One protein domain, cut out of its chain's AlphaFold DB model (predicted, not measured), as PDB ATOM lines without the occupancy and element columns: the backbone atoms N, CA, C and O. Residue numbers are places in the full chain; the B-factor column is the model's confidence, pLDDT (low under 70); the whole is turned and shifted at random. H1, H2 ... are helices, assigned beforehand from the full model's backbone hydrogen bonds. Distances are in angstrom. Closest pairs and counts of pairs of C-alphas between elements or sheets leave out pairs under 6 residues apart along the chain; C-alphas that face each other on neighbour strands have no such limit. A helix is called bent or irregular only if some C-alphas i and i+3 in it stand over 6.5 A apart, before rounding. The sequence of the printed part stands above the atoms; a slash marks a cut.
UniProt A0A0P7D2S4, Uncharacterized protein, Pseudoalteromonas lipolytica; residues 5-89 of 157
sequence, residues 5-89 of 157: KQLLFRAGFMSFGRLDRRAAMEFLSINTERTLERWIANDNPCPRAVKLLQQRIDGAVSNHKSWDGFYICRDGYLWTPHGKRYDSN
ATOM      1  N   LYS A   5      56.741  14.565  11.408       89.88
ATOM      2  CA  LYS A   5      57.262  15.574  12.343       89.88
ATOM      3  C   LYS A   5      56.286  16.737  12.549       89.88
ATOM      4  O   LYS A   5      56.152  17.243  13.661       89.88
ATOM      5  N   GLN A   6      55.567  17.143  11.501       89.50
ATOM      6  CA  GLN A   6      54.524  18.166  11.611       89.50
ATOM      7  C   GLN A   6      53.314  17.647  12.391       89.50
ATOM      8  O   GLN A   6      52.724  18.407  13.156       89.50
ATOM      9  N   LEU A   7      52.962  16.365  12.243       91.06
ATOM     10  CA  LEU A   7      51.897  15.743  13.038       91.06
ATOM     11  C   LEU A   7      52.259  15.709  14.526       91.06
ATOM     12  O   LEU A   7      51.442  16.095  15.355       91.06
ATOM     13  N   LEU A   8      53.491  15.327  14.871       91.25
ATOM     14  CA  LEU A   8      53.973  15.347  16.258       91.25
ATOM     15  C   LEU A   8      53.968  16.761  16.854       91.25
ATOM     16  O   LEU A   8      53.575  16.939  18.008       91.25
ATOM     17  N   PHE A   9      54.357  17.767  16.067       90.81
ATOM     18  CA  PHE A   9      54.292  19.166  16.482       90.81
ATOM     19  C   PHE A   9      52.853  19.623  16.736       90.81
ATOM     20  O   PHE A   9      52.552  20.119  17.818       90.81
ATOM     21  N   ARG A  10      51.942  19.392  15.783       88.69
ATOM     22  CA  ARG A  10      50.527  19.777  15.913       88.69
ATOM     23  C   ARG A  10      49.815  19.042  17.048       88.69
ATOM     24  O   ARG A  10      48.961  19.627  17.699       88.69
ATOM     25  N   ALA A  11      50.185  17.790  17.315       88.44
ATOM     26  CA  ALA A  11      49.662  17.012  18.436       88.44
ATOM     27  C   ALA A  11      50.220  17.453  19.809       88.44
ATOM     28  O   ALA A  11      49.811  16.911  20.841       88.44
ATOM     29  N   GLY A  12      51.145  18.421  19.833       88.19
ATOM     30  CA  GLY A  12      51.689  19.024  21.049       88.19
ATOM     31  C   GLY A  12      52.862  18.270  21.676       88.19
ATOM     32  O   GLY A  12      53.206  18.542  22.820       88.19
ATOM     33  N   PHE A  13      53.492  17.333  20.960       90.06
ATOM     34  CA  PHE A  13      54.660  16.599  21.467       90.06
ATOM     35  C   PHE A  13      55.989  17.302  21.196       90.06
ATOM     36  O   PHE A  13      57.031  16.845  21.663       90.06
ATOM     37  N   MET A  14      55.987  18.390  20.426       89.19
ATOM     38  CA  MET A  14      57.198  19.145  20.126       89.19
ATOM     39  C   MET A  14      57.061  20.599  20.563       89.19
ATOM     40  O   MET A  14      56.106  21.273  20.189       89.19
ATOM     41  N   SER A  15      58.064  21.101  21.280       82.69
ATOM     42  CA  SER A  15      58.197  22.511  21.652       82.69
ATOM     43  C   SER A  15      59.596  23.001  21.282       82.69
ATOM     44  O   SER A  15      60.595  22.339  21.559       82.69
ATOM     45  N   PHE A  16      59.683  24.133  20.575       78.81
ATOM     46  CA  PHE A  16      60.959  24.746  20.156       78.81
ATOM     47  C   PHE A  16      61.955  23.765  19.499       78.81
ATOM     48  O   PHE A  16      63.161  23.817  19.729       78.81
ATOM     49  N   GLY A  17      61.446  22.815  18.708       75.12
ATOM     50  CA  GLY A  17      62.257  21.801  18.025       75.12
ATOM     51  C   GLY A  17      62.698  20.609  18.886       75.12
ATOM     52  O   GLY A  17      63.259  19.661  18.338       75.12
ATOM     53  N   ARG A  18      62.405  20.600  20.192       85.38
ATOM     54  CA  ARG A  18      62.615  19.448  21.079       85.38
ATOM     55  C   ARG A  18      61.364  18.578  21.107       85.38
ATOM     56  O   ARG A  18      60.258  19.080  21.273       85.38
ATOM     57  N   LEU A  19      61.556  17.276  20.923       89.44
ATOM     58  CA  LEU A  19      60.498  16.270  20.984       89.44
ATOM     59  C   LEU A  19      60.440  15.673  22.391       89.44
ATOM     60  O   LEU A  19      61.444  15.143  22.871       89.44
ATOM     61  N   ASP A  20      59.264  15.707  23.013       90.56
ATOM     62  CA  ASP A  20      58.974  14.909  24.200       90.56
ATOM     63  C   ASP A  20      58.756  13.452  23.779       90.56
ATOM     64  O   ASP A  20      57.652  13.003  23.455       90.56
ATOM     65  N   ARG A  21      59.869  12.719  23.718       89.94
ATOM     66  CA  ARG A  21      59.896  11.336  23.240       89.94
ATOM     67  C   ARG A  21      59.089  10.409  24.136       89.94
ATOM     68  O   ARG A  21      58.399   9.538  23.619       89.94
ATOM     69  N   ARG A  22      59.145  10.609  25.454       88.44
ATOM     70  CA  ARG A  22      58.460   9.746  26.419       88.44
ATOM     71  C   ARG A  22      56.948   9.871  26.261       88.44
ATOM     72  O   ARG A  22      56.285   8.857  26.073       88.44
ATOM     73  N   ALA A  23      56.432  11.101  26.240       88.06
ATOM     74  CA  ALA A  23      55.004  11.345  26.065       88.06
ATOM     75  C   ALA A  23      54.500  10.874  24.689       88.06
ATOM     76  O   ALA A  23      53.426  10.277  24.589       88.06
ATOM     77  N   ALA A  24      55.279  11.097  23.623       89.75
ATOM     78  CA  ALA A  24      54.923  10.635  22.282       89.75
ATOM     79  C   ALA A  24      54.899   9.100  22.185       89.75
ATOM     80  O   ALA A  24      53.987   8.537  21.581       89.75
ATOM     81  N   MET A  25      55.878   8.415  22.783       91.62
ATOM     82  CA  MET A  25      55.936   6.952  22.808       91.62
ATOM     83  C   MET A  25      54.783   6.344  23.601       91.62
ATOM     84  O   MET A  25      54.164   5.397  23.123       91.62
ATOM     85  N   GLU A  26      54.474   6.900  24.772       89.69
ATOM     86  CA  GLU A  26      53.355   6.459  25.605       89.69
ATOM     87  C   GLU A  26      52.026   6.590  24.852       89.69
ATOM     88  O   GLU A  26      51.291   5.612  24.702       89.69
ATOM     89  N   PHE A  27      51.770   7.762  24.265       88.06
ATOM     90  CA  PHE A  27      50.550   8.016  23.500       88.06
ATOM     91  C   PHE A  27      50.410   7.118  22.264       88.06
ATOM     92  O   PHE A  27      49.328   6.611  21.971       88.06
ATOM     93  N   LEU A  28      51.503   6.905  21.529       90.38
ATOM     94  CA  LEU A  28      51.511   6.042  20.345       90.38
ATOM     95  C   LEU A  28      51.599   4.548  20.691       90.38
ATOM     96  O   LEU A  28      51.544   3.717  19.781       90.38
ATOM     97  N   SER A  29      51.732   4.206  21.977       87.88
ATOM     98  CA  SER A  29      51.954   2.842  22.468       87.88
ATOM     99  C   SER A  29      53.160   2.164  21.797       87.88
ATOM    100  O   SER A  29      53.075   1.032  21.315       87.88
ATOM    101  N   ILE A  30      54.286   2.879  21.719       91.25
ATOM    102  CA  ILE A  30      55.547   2.402  21.136       91.25
ATOM    103  C   ILE A  30      56.507   2.006  22.258       91.25
ATOM    104  O   ILE A  30      56.850   2.821  23.107       91.25
ATOM    105  N   ASN A  31      57.022   0.777  22.205       86.00
ATOM    106  CA  ASN A  31      57.909   0.245  23.247       86.00
ATOM    107  C   ASN A  31      59.393   0.607  23.055       86.00
ATOM    108  O   ASN A  31      60.191   0.404  23.965       86.00
ATOM    109  N   THR A  32      59.797   1.090  21.874       88.06
ATOM    110  CA  THR A  32      61.209   1.368  21.556       88.06
ATOM    111  C   THR A  32      61.409   2.736  20.915       88.06
ATOM    112  O   THR A  32      60.786   3.066  19.905       88.06
ATOM    113  N   GLU A  33      62.350   3.507  21.456       89.06
ATOM    114  CA  GLU A  33      62.718   4.834  20.942       89.06
ATOM    115  C   GLU A  33      63.220   4.763  19.495       89.06
ATOM    116  O   GLU A  33      62.819   5.558  18.648       89.06
ATOM    117  N   ARG A  34      63.965   3.702  19.162       90.06
ATOM    118  CA  ARG A  34      64.435   3.414  17.801       90.06
ATOM    119  C   ARG A  34      63.307   3.365  16.765       90.06
ATOM    120  O   ARG A  34      63.515   3.722  15.607       90.06
ATOM    121  N   THR A  35      62.111   2.910  17.147       89.62
ATOM    122  CA  THR A  35      60.959   2.884  16.231       89.62
ATOM    123  C   THR A  35      60.481   4.297  15.922       89.62
ATOM    124  O   THR A  35      60.234   4.607  14.757       89.62
ATOM    125  N   LEU A  36      60.405   5.155  16.944       89.75
ATOM    126  CA  LEU A  36      60.032   6.558  16.792       89.75
ATOM    127  C   LEU A  36      61.065   7.314  15.946       89.75
ATOM    128  O   LEU A  36      60.691   8.018  15.013       89.75
ATOM    129  N   GLU A  37      62.356   7.106  16.203       90.31
ATOM    130  CA  GLU A  37      63.441   7.701  15.414       90.31
ATOM    131  C   GLU A  37      63.393   7.270  13.948       90.31
ATOM    132  O   GLU A  37      63.462   8.114  13.054       90.31
ATOM    133  N   ARG A  38      63.194   5.973  13.681       91.12
ATOM    134  CA  ARG A  38      63.051   5.451  12.314       91.12
ATOM    135  C   ARG A  38      61.855   6.070  11.594       91.12
ATOM    136  O   ARG A  38      61.956   6.372  10.408       91.12
ATOM    137  N   TRP A  39      60.726   6.239  12.279       92.00
ATOM    138  CA  TRP A  39      59.538   6.865  11.694       92.00
ATOM    139  C   TRP A  39      59.748   8.348  11.392       92.00
ATOM    140  O   TRP A  39      59.278   8.812  10.360       92.00
ATOM    141  N   ILE A  40      60.486   9.068  12.241       90.06
ATOM    142  CA  ILE A  40      60.845  10.473  12.008       90.06
ATOM    143  C   ILE A  40      61.838  10.603  10.848       90.06
ATOM    144  O   ILE A  40      61.689  11.505  10.029       90.06
ATOM    145  N   ALA A  41      62.836   9.721  10.771       90.19
ATOM    146  CA  ALA A  41      63.877   9.778   9.747       90.19
ATOM    147  C   ALA A  41      63.354   9.411   8.351       90.19
ATOM    148  O   ALA A  41      63.672  10.088   7.379       90.19
ATOM    149  N   ASN A  42      62.536   8.358   8.259       90.88
ATOM    150  CA  ASN A  42      62.071   7.814   6.981       90.88
ATOM    151  C   ASN A  42      60.676   8.312   6.570       90.88
ATOM    152  O   ASN A  42      60.147   7.828   5.574       90.88
ATOM    153  N   ASP A  43      60.058   9.194   7.365       88.62
ATOM    154  CA  ASP A  43      58.676   9.680   7.202       88.62
ATOM    155  C   ASP A  43      57.664   8.555   6.898       88.62
ATOM    156  O   ASP A  43      56.761   8.686   6.077       88.62
ATOM    157  N   ASN A  44      57.843   7.405   7.561       89.25
ATOM    158  CA  ASN A  44      57.051   6.193   7.338       89.25
ATOM    159  C   ASN A  44      56.455   5.649   8.652       89.25
ATOM    160  O   ASN A  44      56.822   4.554   9.104       89.25
ATOM    161  N   PRO A  45      55.591   6.428   9.329       89.31
ATOM    162  CA  PRO A  45      54.855   5.956  10.493       89.31
ATOM    163  C   PRO A  45      53.800   4.920  10.097       89.31
ATOM    164  O   PRO A  45      53.274   4.926   8.983       89.31
ATOM    165  N   CYS A  46      53.416   4.044  11.029       89.31
ATOM    166  CA  CYS A  46      52.306   3.136  10.752       89.31
ATOM    167  C   CYS A  46      50.983   3.926  10.596       89.31
ATOM    168  O   CYS A  46      50.767   4.911  11.312       89.31
ATOM    169  N   PRO A  47      50.040   3.486   9.738       91.31
ATOM    170  CA  PRO A  47      48.771   4.197   9.529       91.31
ATOM    171  C   PRO A  47      47.961   4.426  10.815       91.31
ATOM    172  O   PRO A  47      47.254   5.424  10.945       91.31
ATOM    173  N   ARG A  48      48.084   3.519  11.795       89.69
ATOM    174  CA  ARG A  48      47.457   3.656  13.118       89.69
ATOM    175  C   ARG A  48      48.010   4.855  13.894       89.69
ATOM    176  O   ARG A  48      47.224   5.597  14.470       89.69
ATOM    177  N   ALA A  49      49.327   5.056  13.895       90.31
ATOM    178  CA  ALA A  49      49.958   6.177  14.589       90.31
ATOM    179  C   ALA A  49      49.528   7.520  13.987       90.31
ATOM    180  O   ALA A  49      49.204   8.446  14.724       90.31
ATOM    181  N   VAL A  50      49.435   7.598  12.655       91.62
ATOM    182  CA  VAL A  50      48.920   8.787  11.958       91.62
ATOM    183  C   VAL A  50      47.486   9.098  12.389       91.62
ATOM    184  O   VAL A  50      47.196  10.234  12.753       91.62
ATOM    185  N   LYS A  51      46.600   8.089  12.418       90.69
ATOM    186  CA  LYS A  51      45.207   8.266  12.866       90.69
ATOM    187  C   LYS A  51      45.108   8.739  14.319       90.69
ATOM    188  O   LYS A  51      44.314   9.630  14.593       90.69
ATOM    189  N   LEU A  52      45.916   8.189  15.228       88.94
ATOM    190  CA  LEU A  52      45.930   8.604  16.638       88.94
ATOM    191  C   LEU A  52      46.400  10.054  16.807       88.94
ATOM    192  O   LEU A  52      45.797  10.814  17.563       88.94
ATOM    193  N   LEU A  53      47.449  10.461  16.085       90.56
ATOM    194  CA  LEU A  53      47.906  11.853  16.108       90.56
ATOM    195  C   LEU A  53      46.844  12.793  15.549       90.56
ATOM    196  O   LEU A  53      46.607  13.839  16.141       90.56
ATOM    197  N   GLN A  54      46.173  12.408  14.462       90.44
ATOM    198  CA  GLN A  54      45.097  13.210  13.889       90.44
ATOM    199  C   GLN A  54      43.924  13.361  14.865       90.44
ATOM    200  O   GLN A  54      43.495  14.477  15.112       90.44
ATOM    201  N   GLN A  55      43.490  12.279  15.521       87.81
ATOM    202  CA  GLN A  55      42.446  12.340  16.554       87.81
ATOM    203  C   GLN A  55      42.806  13.293  17.699       87.81
ATOM    204  O   GLN A  55      41.957  14.038  18.183       87.81
ATOM    205  N   ARG A  56      44.071  13.297  18.129       87.06
ATOM    206  CA  ARG A  56      44.550  14.232  19.152       87.06
ATOM    207  C   ARG A  56      44.583  15.676  18.648       87.06
ATOM    208  O   ARG A  56      44.213  16.569  19.401       87.06
ATOM    209  N   ILE A  57      44.994  15.904  17.400       87.31
ATOM    210  CA  ILE A  57      44.984  17.232  16.758       87.31
ATOM    211  C   ILE A  57      43.554  17.772  16.647       87.31
ATOM    212  O   ILE A  57      43.322  18.939  16.944       87.31
ATOM    213  N   ASP A  58      42.603  16.915  16.283       86.06
ATOM    214  CA  ASP A  58      41.186  17.264  16.142       86.06
ATOM    215  C   ASP A  58      40.488  17.462  17.506       86.06
ATOM    216  O   ASP A  58      39.300  17.766  17.562       86.06
ATOM    217  N   GLY A  59      41.210  17.286  18.620       78.00
ATOM    218  CA  GLY A  59      40.696  17.485  19.975       78.00
ATOM    219  C   GLY A  59      39.880  16.313  20.528       78.00
ATOM    220  O   GLY A  59      39.317  16.429  21.612       78.00
ATOM    221  N   ALA A  60      39.843  15.166  19.839       76.12
ATOM    222  CA  ALA A  60      39.152  13.964  20.320       76.12
ATOM    223  C   ALA A  60      39.843  13.322  21.540       76.12
ATOM    224  O   ALA A  60      39.240  12.511  22.239       76.12
ATOM    225  N   VAL A  61      41.104  13.684  21.803       76.12
ATOM    226  CA  VAL A  61      41.843  13.301  23.011       76.12
ATOM    227  C   VAL A  61      42.266  14.566  23.746       76.12
ATOM    228  O   VAL A  61      43.076  15.342  23.238       76.12
ATOM    229  N   SER A  62      41.722  14.775  24.947       73.56
ATOM    230  CA  SER A  62      42.094  15.915  25.785       73.56
ATOM    231  C   SER A  62      43.494  15.733  26.372       73.56
ATOM    232  O   SER A  62      43.847  14.656  26.845       73.56
ATOM    233  N   ASN A  63      44.273  16.815  26.382       70.62
ATOM    234  CA  ASN A  63      45.573  16.890  27.063       70.62
ATOM    235  C   ASN A  63      45.499  17.667  28.381       70.62
ATOM    236  O   ASN A  63      46.508  17.851  29.061       70.62
ATOM    237  N   HIS A  64      44.324  18.201  28.713       79.94
ATOM    238  CA  HIS A  64      44.170  19.072  29.861       79.94
ATOM    239  C   HIS A  64      43.911  18.234  31.115       79.94
ATOM    240  O   HIS A  64      42.984  17.429  31.135       79.94
ATOM    241  N   LYS A  65      44.699  18.449  32.178       81.56
ATOM    242  CA  LYS A  65      44.664  17.642  33.417       81.56
ATOM    243  C   LYS A  65      43.278  17.541  34.062       81.56
ATOM    244  O   LYS A  65      42.989  16.555  34.720       81.56
ATOM    245  N   SER A  66      42.410  18.535  33.866       85.56
ATOM    246  CA  SER A  66      41.028  18.493  34.376       85.56
ATOM    247  C   SER A  66      40.168  17.386  33.754       85.56
ATOM    248  O   SER A  66      39.112  17.078  34.291       85.56
ATOM    249  N   TRP A  67      40.582  16.841  32.610       85.19
ATOM    250  CA  TRP A  67      39.908  15.745  31.918       85.19
ATOM    251  C   TRP A  67      40.511  14.381  32.262       85.19
ATOM    252  O   TRP A  67      40.121  13.380  31.666       85.19
ATOM    253  N   ASP A  68      41.448  14.319  33.211       83.31
ATOM    254  CA  ASP A  68      42.010  13.047  33.647       83.31
ATOM    255  C   ASP A  68      40.918  12.133  34.225       83.31
ATOM    256  O   ASP A  68      40.048  12.569  34.982       83.31
ATOM    257  N   GLY A  69      40.926  10.870  33.799       84.88
ATOM    258  CA  GLY A  69      39.896   9.874  34.102       84.88
ATOM    259  C   GLY A  69      38.537  10.074  33.409       84.88
ATOM    260  O   GLY A  69      37.645   9.245  33.599       84.88
ATOM    261  N   PHE A  70      38.356  11.117  32.591       88.62
ATOM    262  CA  PHE A  70      37.181  11.253  31.728       88.62
ATOM    263  C   PHE A  70      37.424  10.567  30.385       88.62
ATOM    264  O   PHE A  70      38.475  10.732  29.767       88.62
ATOM    265  N   TYR A  71      36.435   9.828  29.889       86.69
ATOM    266  CA  TYR A  71      36.517   9.205  28.569       86.69
ATOM    267  C   TYR A  71      35.138   9.010  27.948       86.69
ATOM    268  O   TYR A  71      34.145   8.805  28.643       86.69
ATOM    269  N   ILE A  72      35.074   9.046  26.619       87.62
ATOM    270  CA  ILE A  72      33.869   8.677  25.874       87.62
ATOM    271  C   ILE A  72      33.959   7.181  25.575       87.62
ATOM    272  O   ILE A  72      34.935   6.721  24.980       87.62
ATOM    273  N   CYS A  73      32.976   6.398  26.018       84.69
ATOM    274  CA  CYS A  73      32.946   4.971  25.709       84.69
ATOM    275  C   CYS A  73      32.504   4.719  24.260       84.69
ATOM    276  O   CYS A  73      32.001   5.608  23.573       84.69
ATOM    277  N   ARG A  74      32.637   3.468  23.806       84.38
ATOM    278  CA  ARG A  74      32.215   3.038  22.463       84.38
ATOM    279  C   ARG A  74      30.755   3.388  22.146       84.38
ATOM    280  O   ARG A  74      30.454   3.698  20.999       84.38
ATOM    281  N   ASP A  75      29.885   3.358  23.151       87.75
ATOM    282  CA  ASP A  75      28.449   3.618  23.002       87.75
ATOM    283  C   ASP A  75      28.100   5.119  23.053       87.75
ATOM    284  O   ASP A  75      26.929   5.484  23.035       87.75
ATOM    285  N   GLY A  76      29.103   6.003  23.129       85.00
ATOM    286  CA  GLY A  76      28.916   7.456  23.077       85.00
ATOM    287  C   GLY A  76      28.580   8.127  24.412       85.00
ATOM    288  O   GLY A  76      28.235   9.306  24.418       85.00
ATOM    289  N   TYR A  77      28.691   7.423  25.544       90.81
ATOM    290  CA  TYR A  77      28.522   8.028  26.871       90.81
ATOM    291  C   TYR A  77      29.834   8.621  27.389       90.81
ATOM    292  O   TYR A  77      30.885   7.980  27.302       90.81
ATOM    293  N   LEU A  78      29.758   9.798  28.013       91.19
ATOM    294  CA  LEU A  78      30.854  10.381  28.781       91.19
ATOM    295  C   LEU A  78      30.921   9.717  30.158       91.19
ATOM    296  O   LEU A  78      30.014   9.880  30.972       91.19
ATOM    297  N   TRP A  79      32.001   8.998  30.426       91.06
ATOM    298  CA  TRP A  79      32.338   8.479  31.743       91.06
ATOM    299  C   TRP A  79      33.144   9.496  32.527       91.06
ATOM    300  O   TRP A  79      34.017  10.178  31.991       91.06
ATOM    301  N   THR A  80      32.843   9.569  33.815       90.94
ATOM    302  CA  THR A  80      33.557  10.412  34.769       90.94
ATOM    303  C   THR A  80      34.414   9.565  35.706       90.94
ATOM    304  O   THR A  80      34.062   8.407  35.961       90.94
ATOM    305  N   PRO A  81      35.470  10.144  36.306       88.88
ATOM    306  CA  PRO A  81      36.329   9.452  37.272       88.88
ATOM    307  C   PRO A  81      35.569   8.852  38.465       88.88
ATOM    308  O   PRO A  81      36.023   7.900  39.087       88.88
ATOM    309  N   HIS A  82      34.387   9.390  38.778       87.69
ATOM    310  CA  HIS A  82      33.529   8.938  39.875       87.69
ATOM    311  C   HIS A  82      32.587   7.783  39.492       87.69
ATOM    312  O   HIS A  82      31.673   7.458  40.250       87.69
ATOM    313  N   GLY A  83      32.752   7.187  38.307       86.06
ATOM    314  CA  GLY A  83      31.970   6.031  37.854       86.06
ATOM    315  C   GLY A  83      30.564   6.360  37.342       86.06
ATOM    316  O   GLY A  83      29.790   5.450  37.050       86.06
ATOM    317  N   LYS A  84      30.213   7.646  37.203       88.88
ATOM    318  CA  LYS A  84      28.967   8.067  36.546       88.88
ATOM    319  C   LYS A  84      29.174   8.194  35.044       88.88
ATOM    320  O   LYS A  84      30.236   8.637  34.605       88.88
ATOM    321  N   ARG A  85      28.127   7.863  34.286       90.12
ATOM    322  CA  ARG A  85      28.063   8.026  32.832       90.12
ATOM    323  C   ARG A  85      26.954   8.995  32.440       90.12
ATOM    324  O   ARG A  85      25.880   8.967  33.041       90.12
ATOM    325  N   TYR A  86      27.204   9.798  31.417       92.44
ATOM    326  CA  TYR A  86      26.283  10.813  30.920       92.44
ATOM    327  C   TYR A  86      26.095  10.673  29.413       92.44
ATOM    328  O   TYR A  86      27.064  10.479  28.679       92.44
ATOM    329  N   ASP A  87      24.846  10.746  28.958       92.81
ATOM    330  CA  ASP A  87      24.525  10.824  27.535       92.81
ATOM    331  C   ASP A  87      24.518  12.276  27.037       92.81
ATOM    332  O   ASP A  87      24.576  13.235  27.814       92.81
ATOM    333  N   SER A  88      24.448  12.440  25.717       89.81
ATOM    334  CA  SER A  88      24.412  13.755  25.075       89.81
ATOM    335  C   SER A  88      23.198  14.588  25.500       89.81
ATOM    336  O   SER A  88      23.322  15.794  25.709       89.81
ATOM    337  N   ASN A  89      22.034  13.962  25.695       91.06
ATOM    338  CA  ASN A  89      20.817  14.656  26.120       91.06
ATOM    339  C   ASN A  89      20.955  15.228  27.534       91.06
ATOM    340  O   ASN A  89      20.474  16.326  27.808       91.06
TER     341      ASN A  89
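AT A GLANCE: This is residues 5 to 89 of the 157 residues of an uncharacterized protein of Pseudoalteromonas lipolytica (UniProt A0A0P7D2S4). A loose head of four short helices is joined to a long, mostly irregular tail, residues 58 to 89, which folds back and forth on itself. In the head H4 and H1 run side by side, H3 is on the far side from H4, and H2 runs nearly crosswise to the others. The 85 printed residues hold four named helices, in the order H1, H2, H3, H4, and no named strand; the class is all helix, though under half of the residues, 35, are in named elements. The whole is loose, with a radius of gyration of the C-alphas of 15.0 A, and elongated, spanning 46 by 25 by 22 A.

IN THESE COORDINATES: Find C-alpha 47 at (48.771, 4.197, 9.529); from there H4, residues 47 to 57, the longest helix, runs 15.4 A to C-alpha 57 at (44.984, 17.232, 16.758). H1 is residues 5 to 10, 8.7 A long, and begins at C-alpha 5, (57.262, 15.574, 12.343). H2 is residues 21 to 28, 10.3 A, and H3 is residues 33 to 42, 14.3 A.

HOW THE PARTS SIT: Start at H4, which touches H1 at a shallow tilt of 29 degrees, the same way; the closest C-alphas, of Arg 10 and Ile 57, are 6.2 A apart. H4 and H2 are close but not clearly touching, with the C-alphas of Leu 28 and Ala 49 closest at 6.0 A. H2 and H3 only just touch, with 3 pairs of C-alphas within 8 A, about perpendicular at 84 degrees; Met 25 and Leu 36 have the closest C-alphas, 7.3 A. H3 and H4 are apart. In H1, H2, H3 and H4 every O i to N i+4 pair is within hydrogen-bond range. In the tail, look for short antiparallel pairings of residues 78 to 79 with 71 to 72 and with 85 to 86.

THE WHOLE: The farthest C-alphas, of Ala 41 and Asn 89, are 46.3 A apart. The printed part has no cut, no link between helices is long, and no printed residue is under 70 in pLDDT.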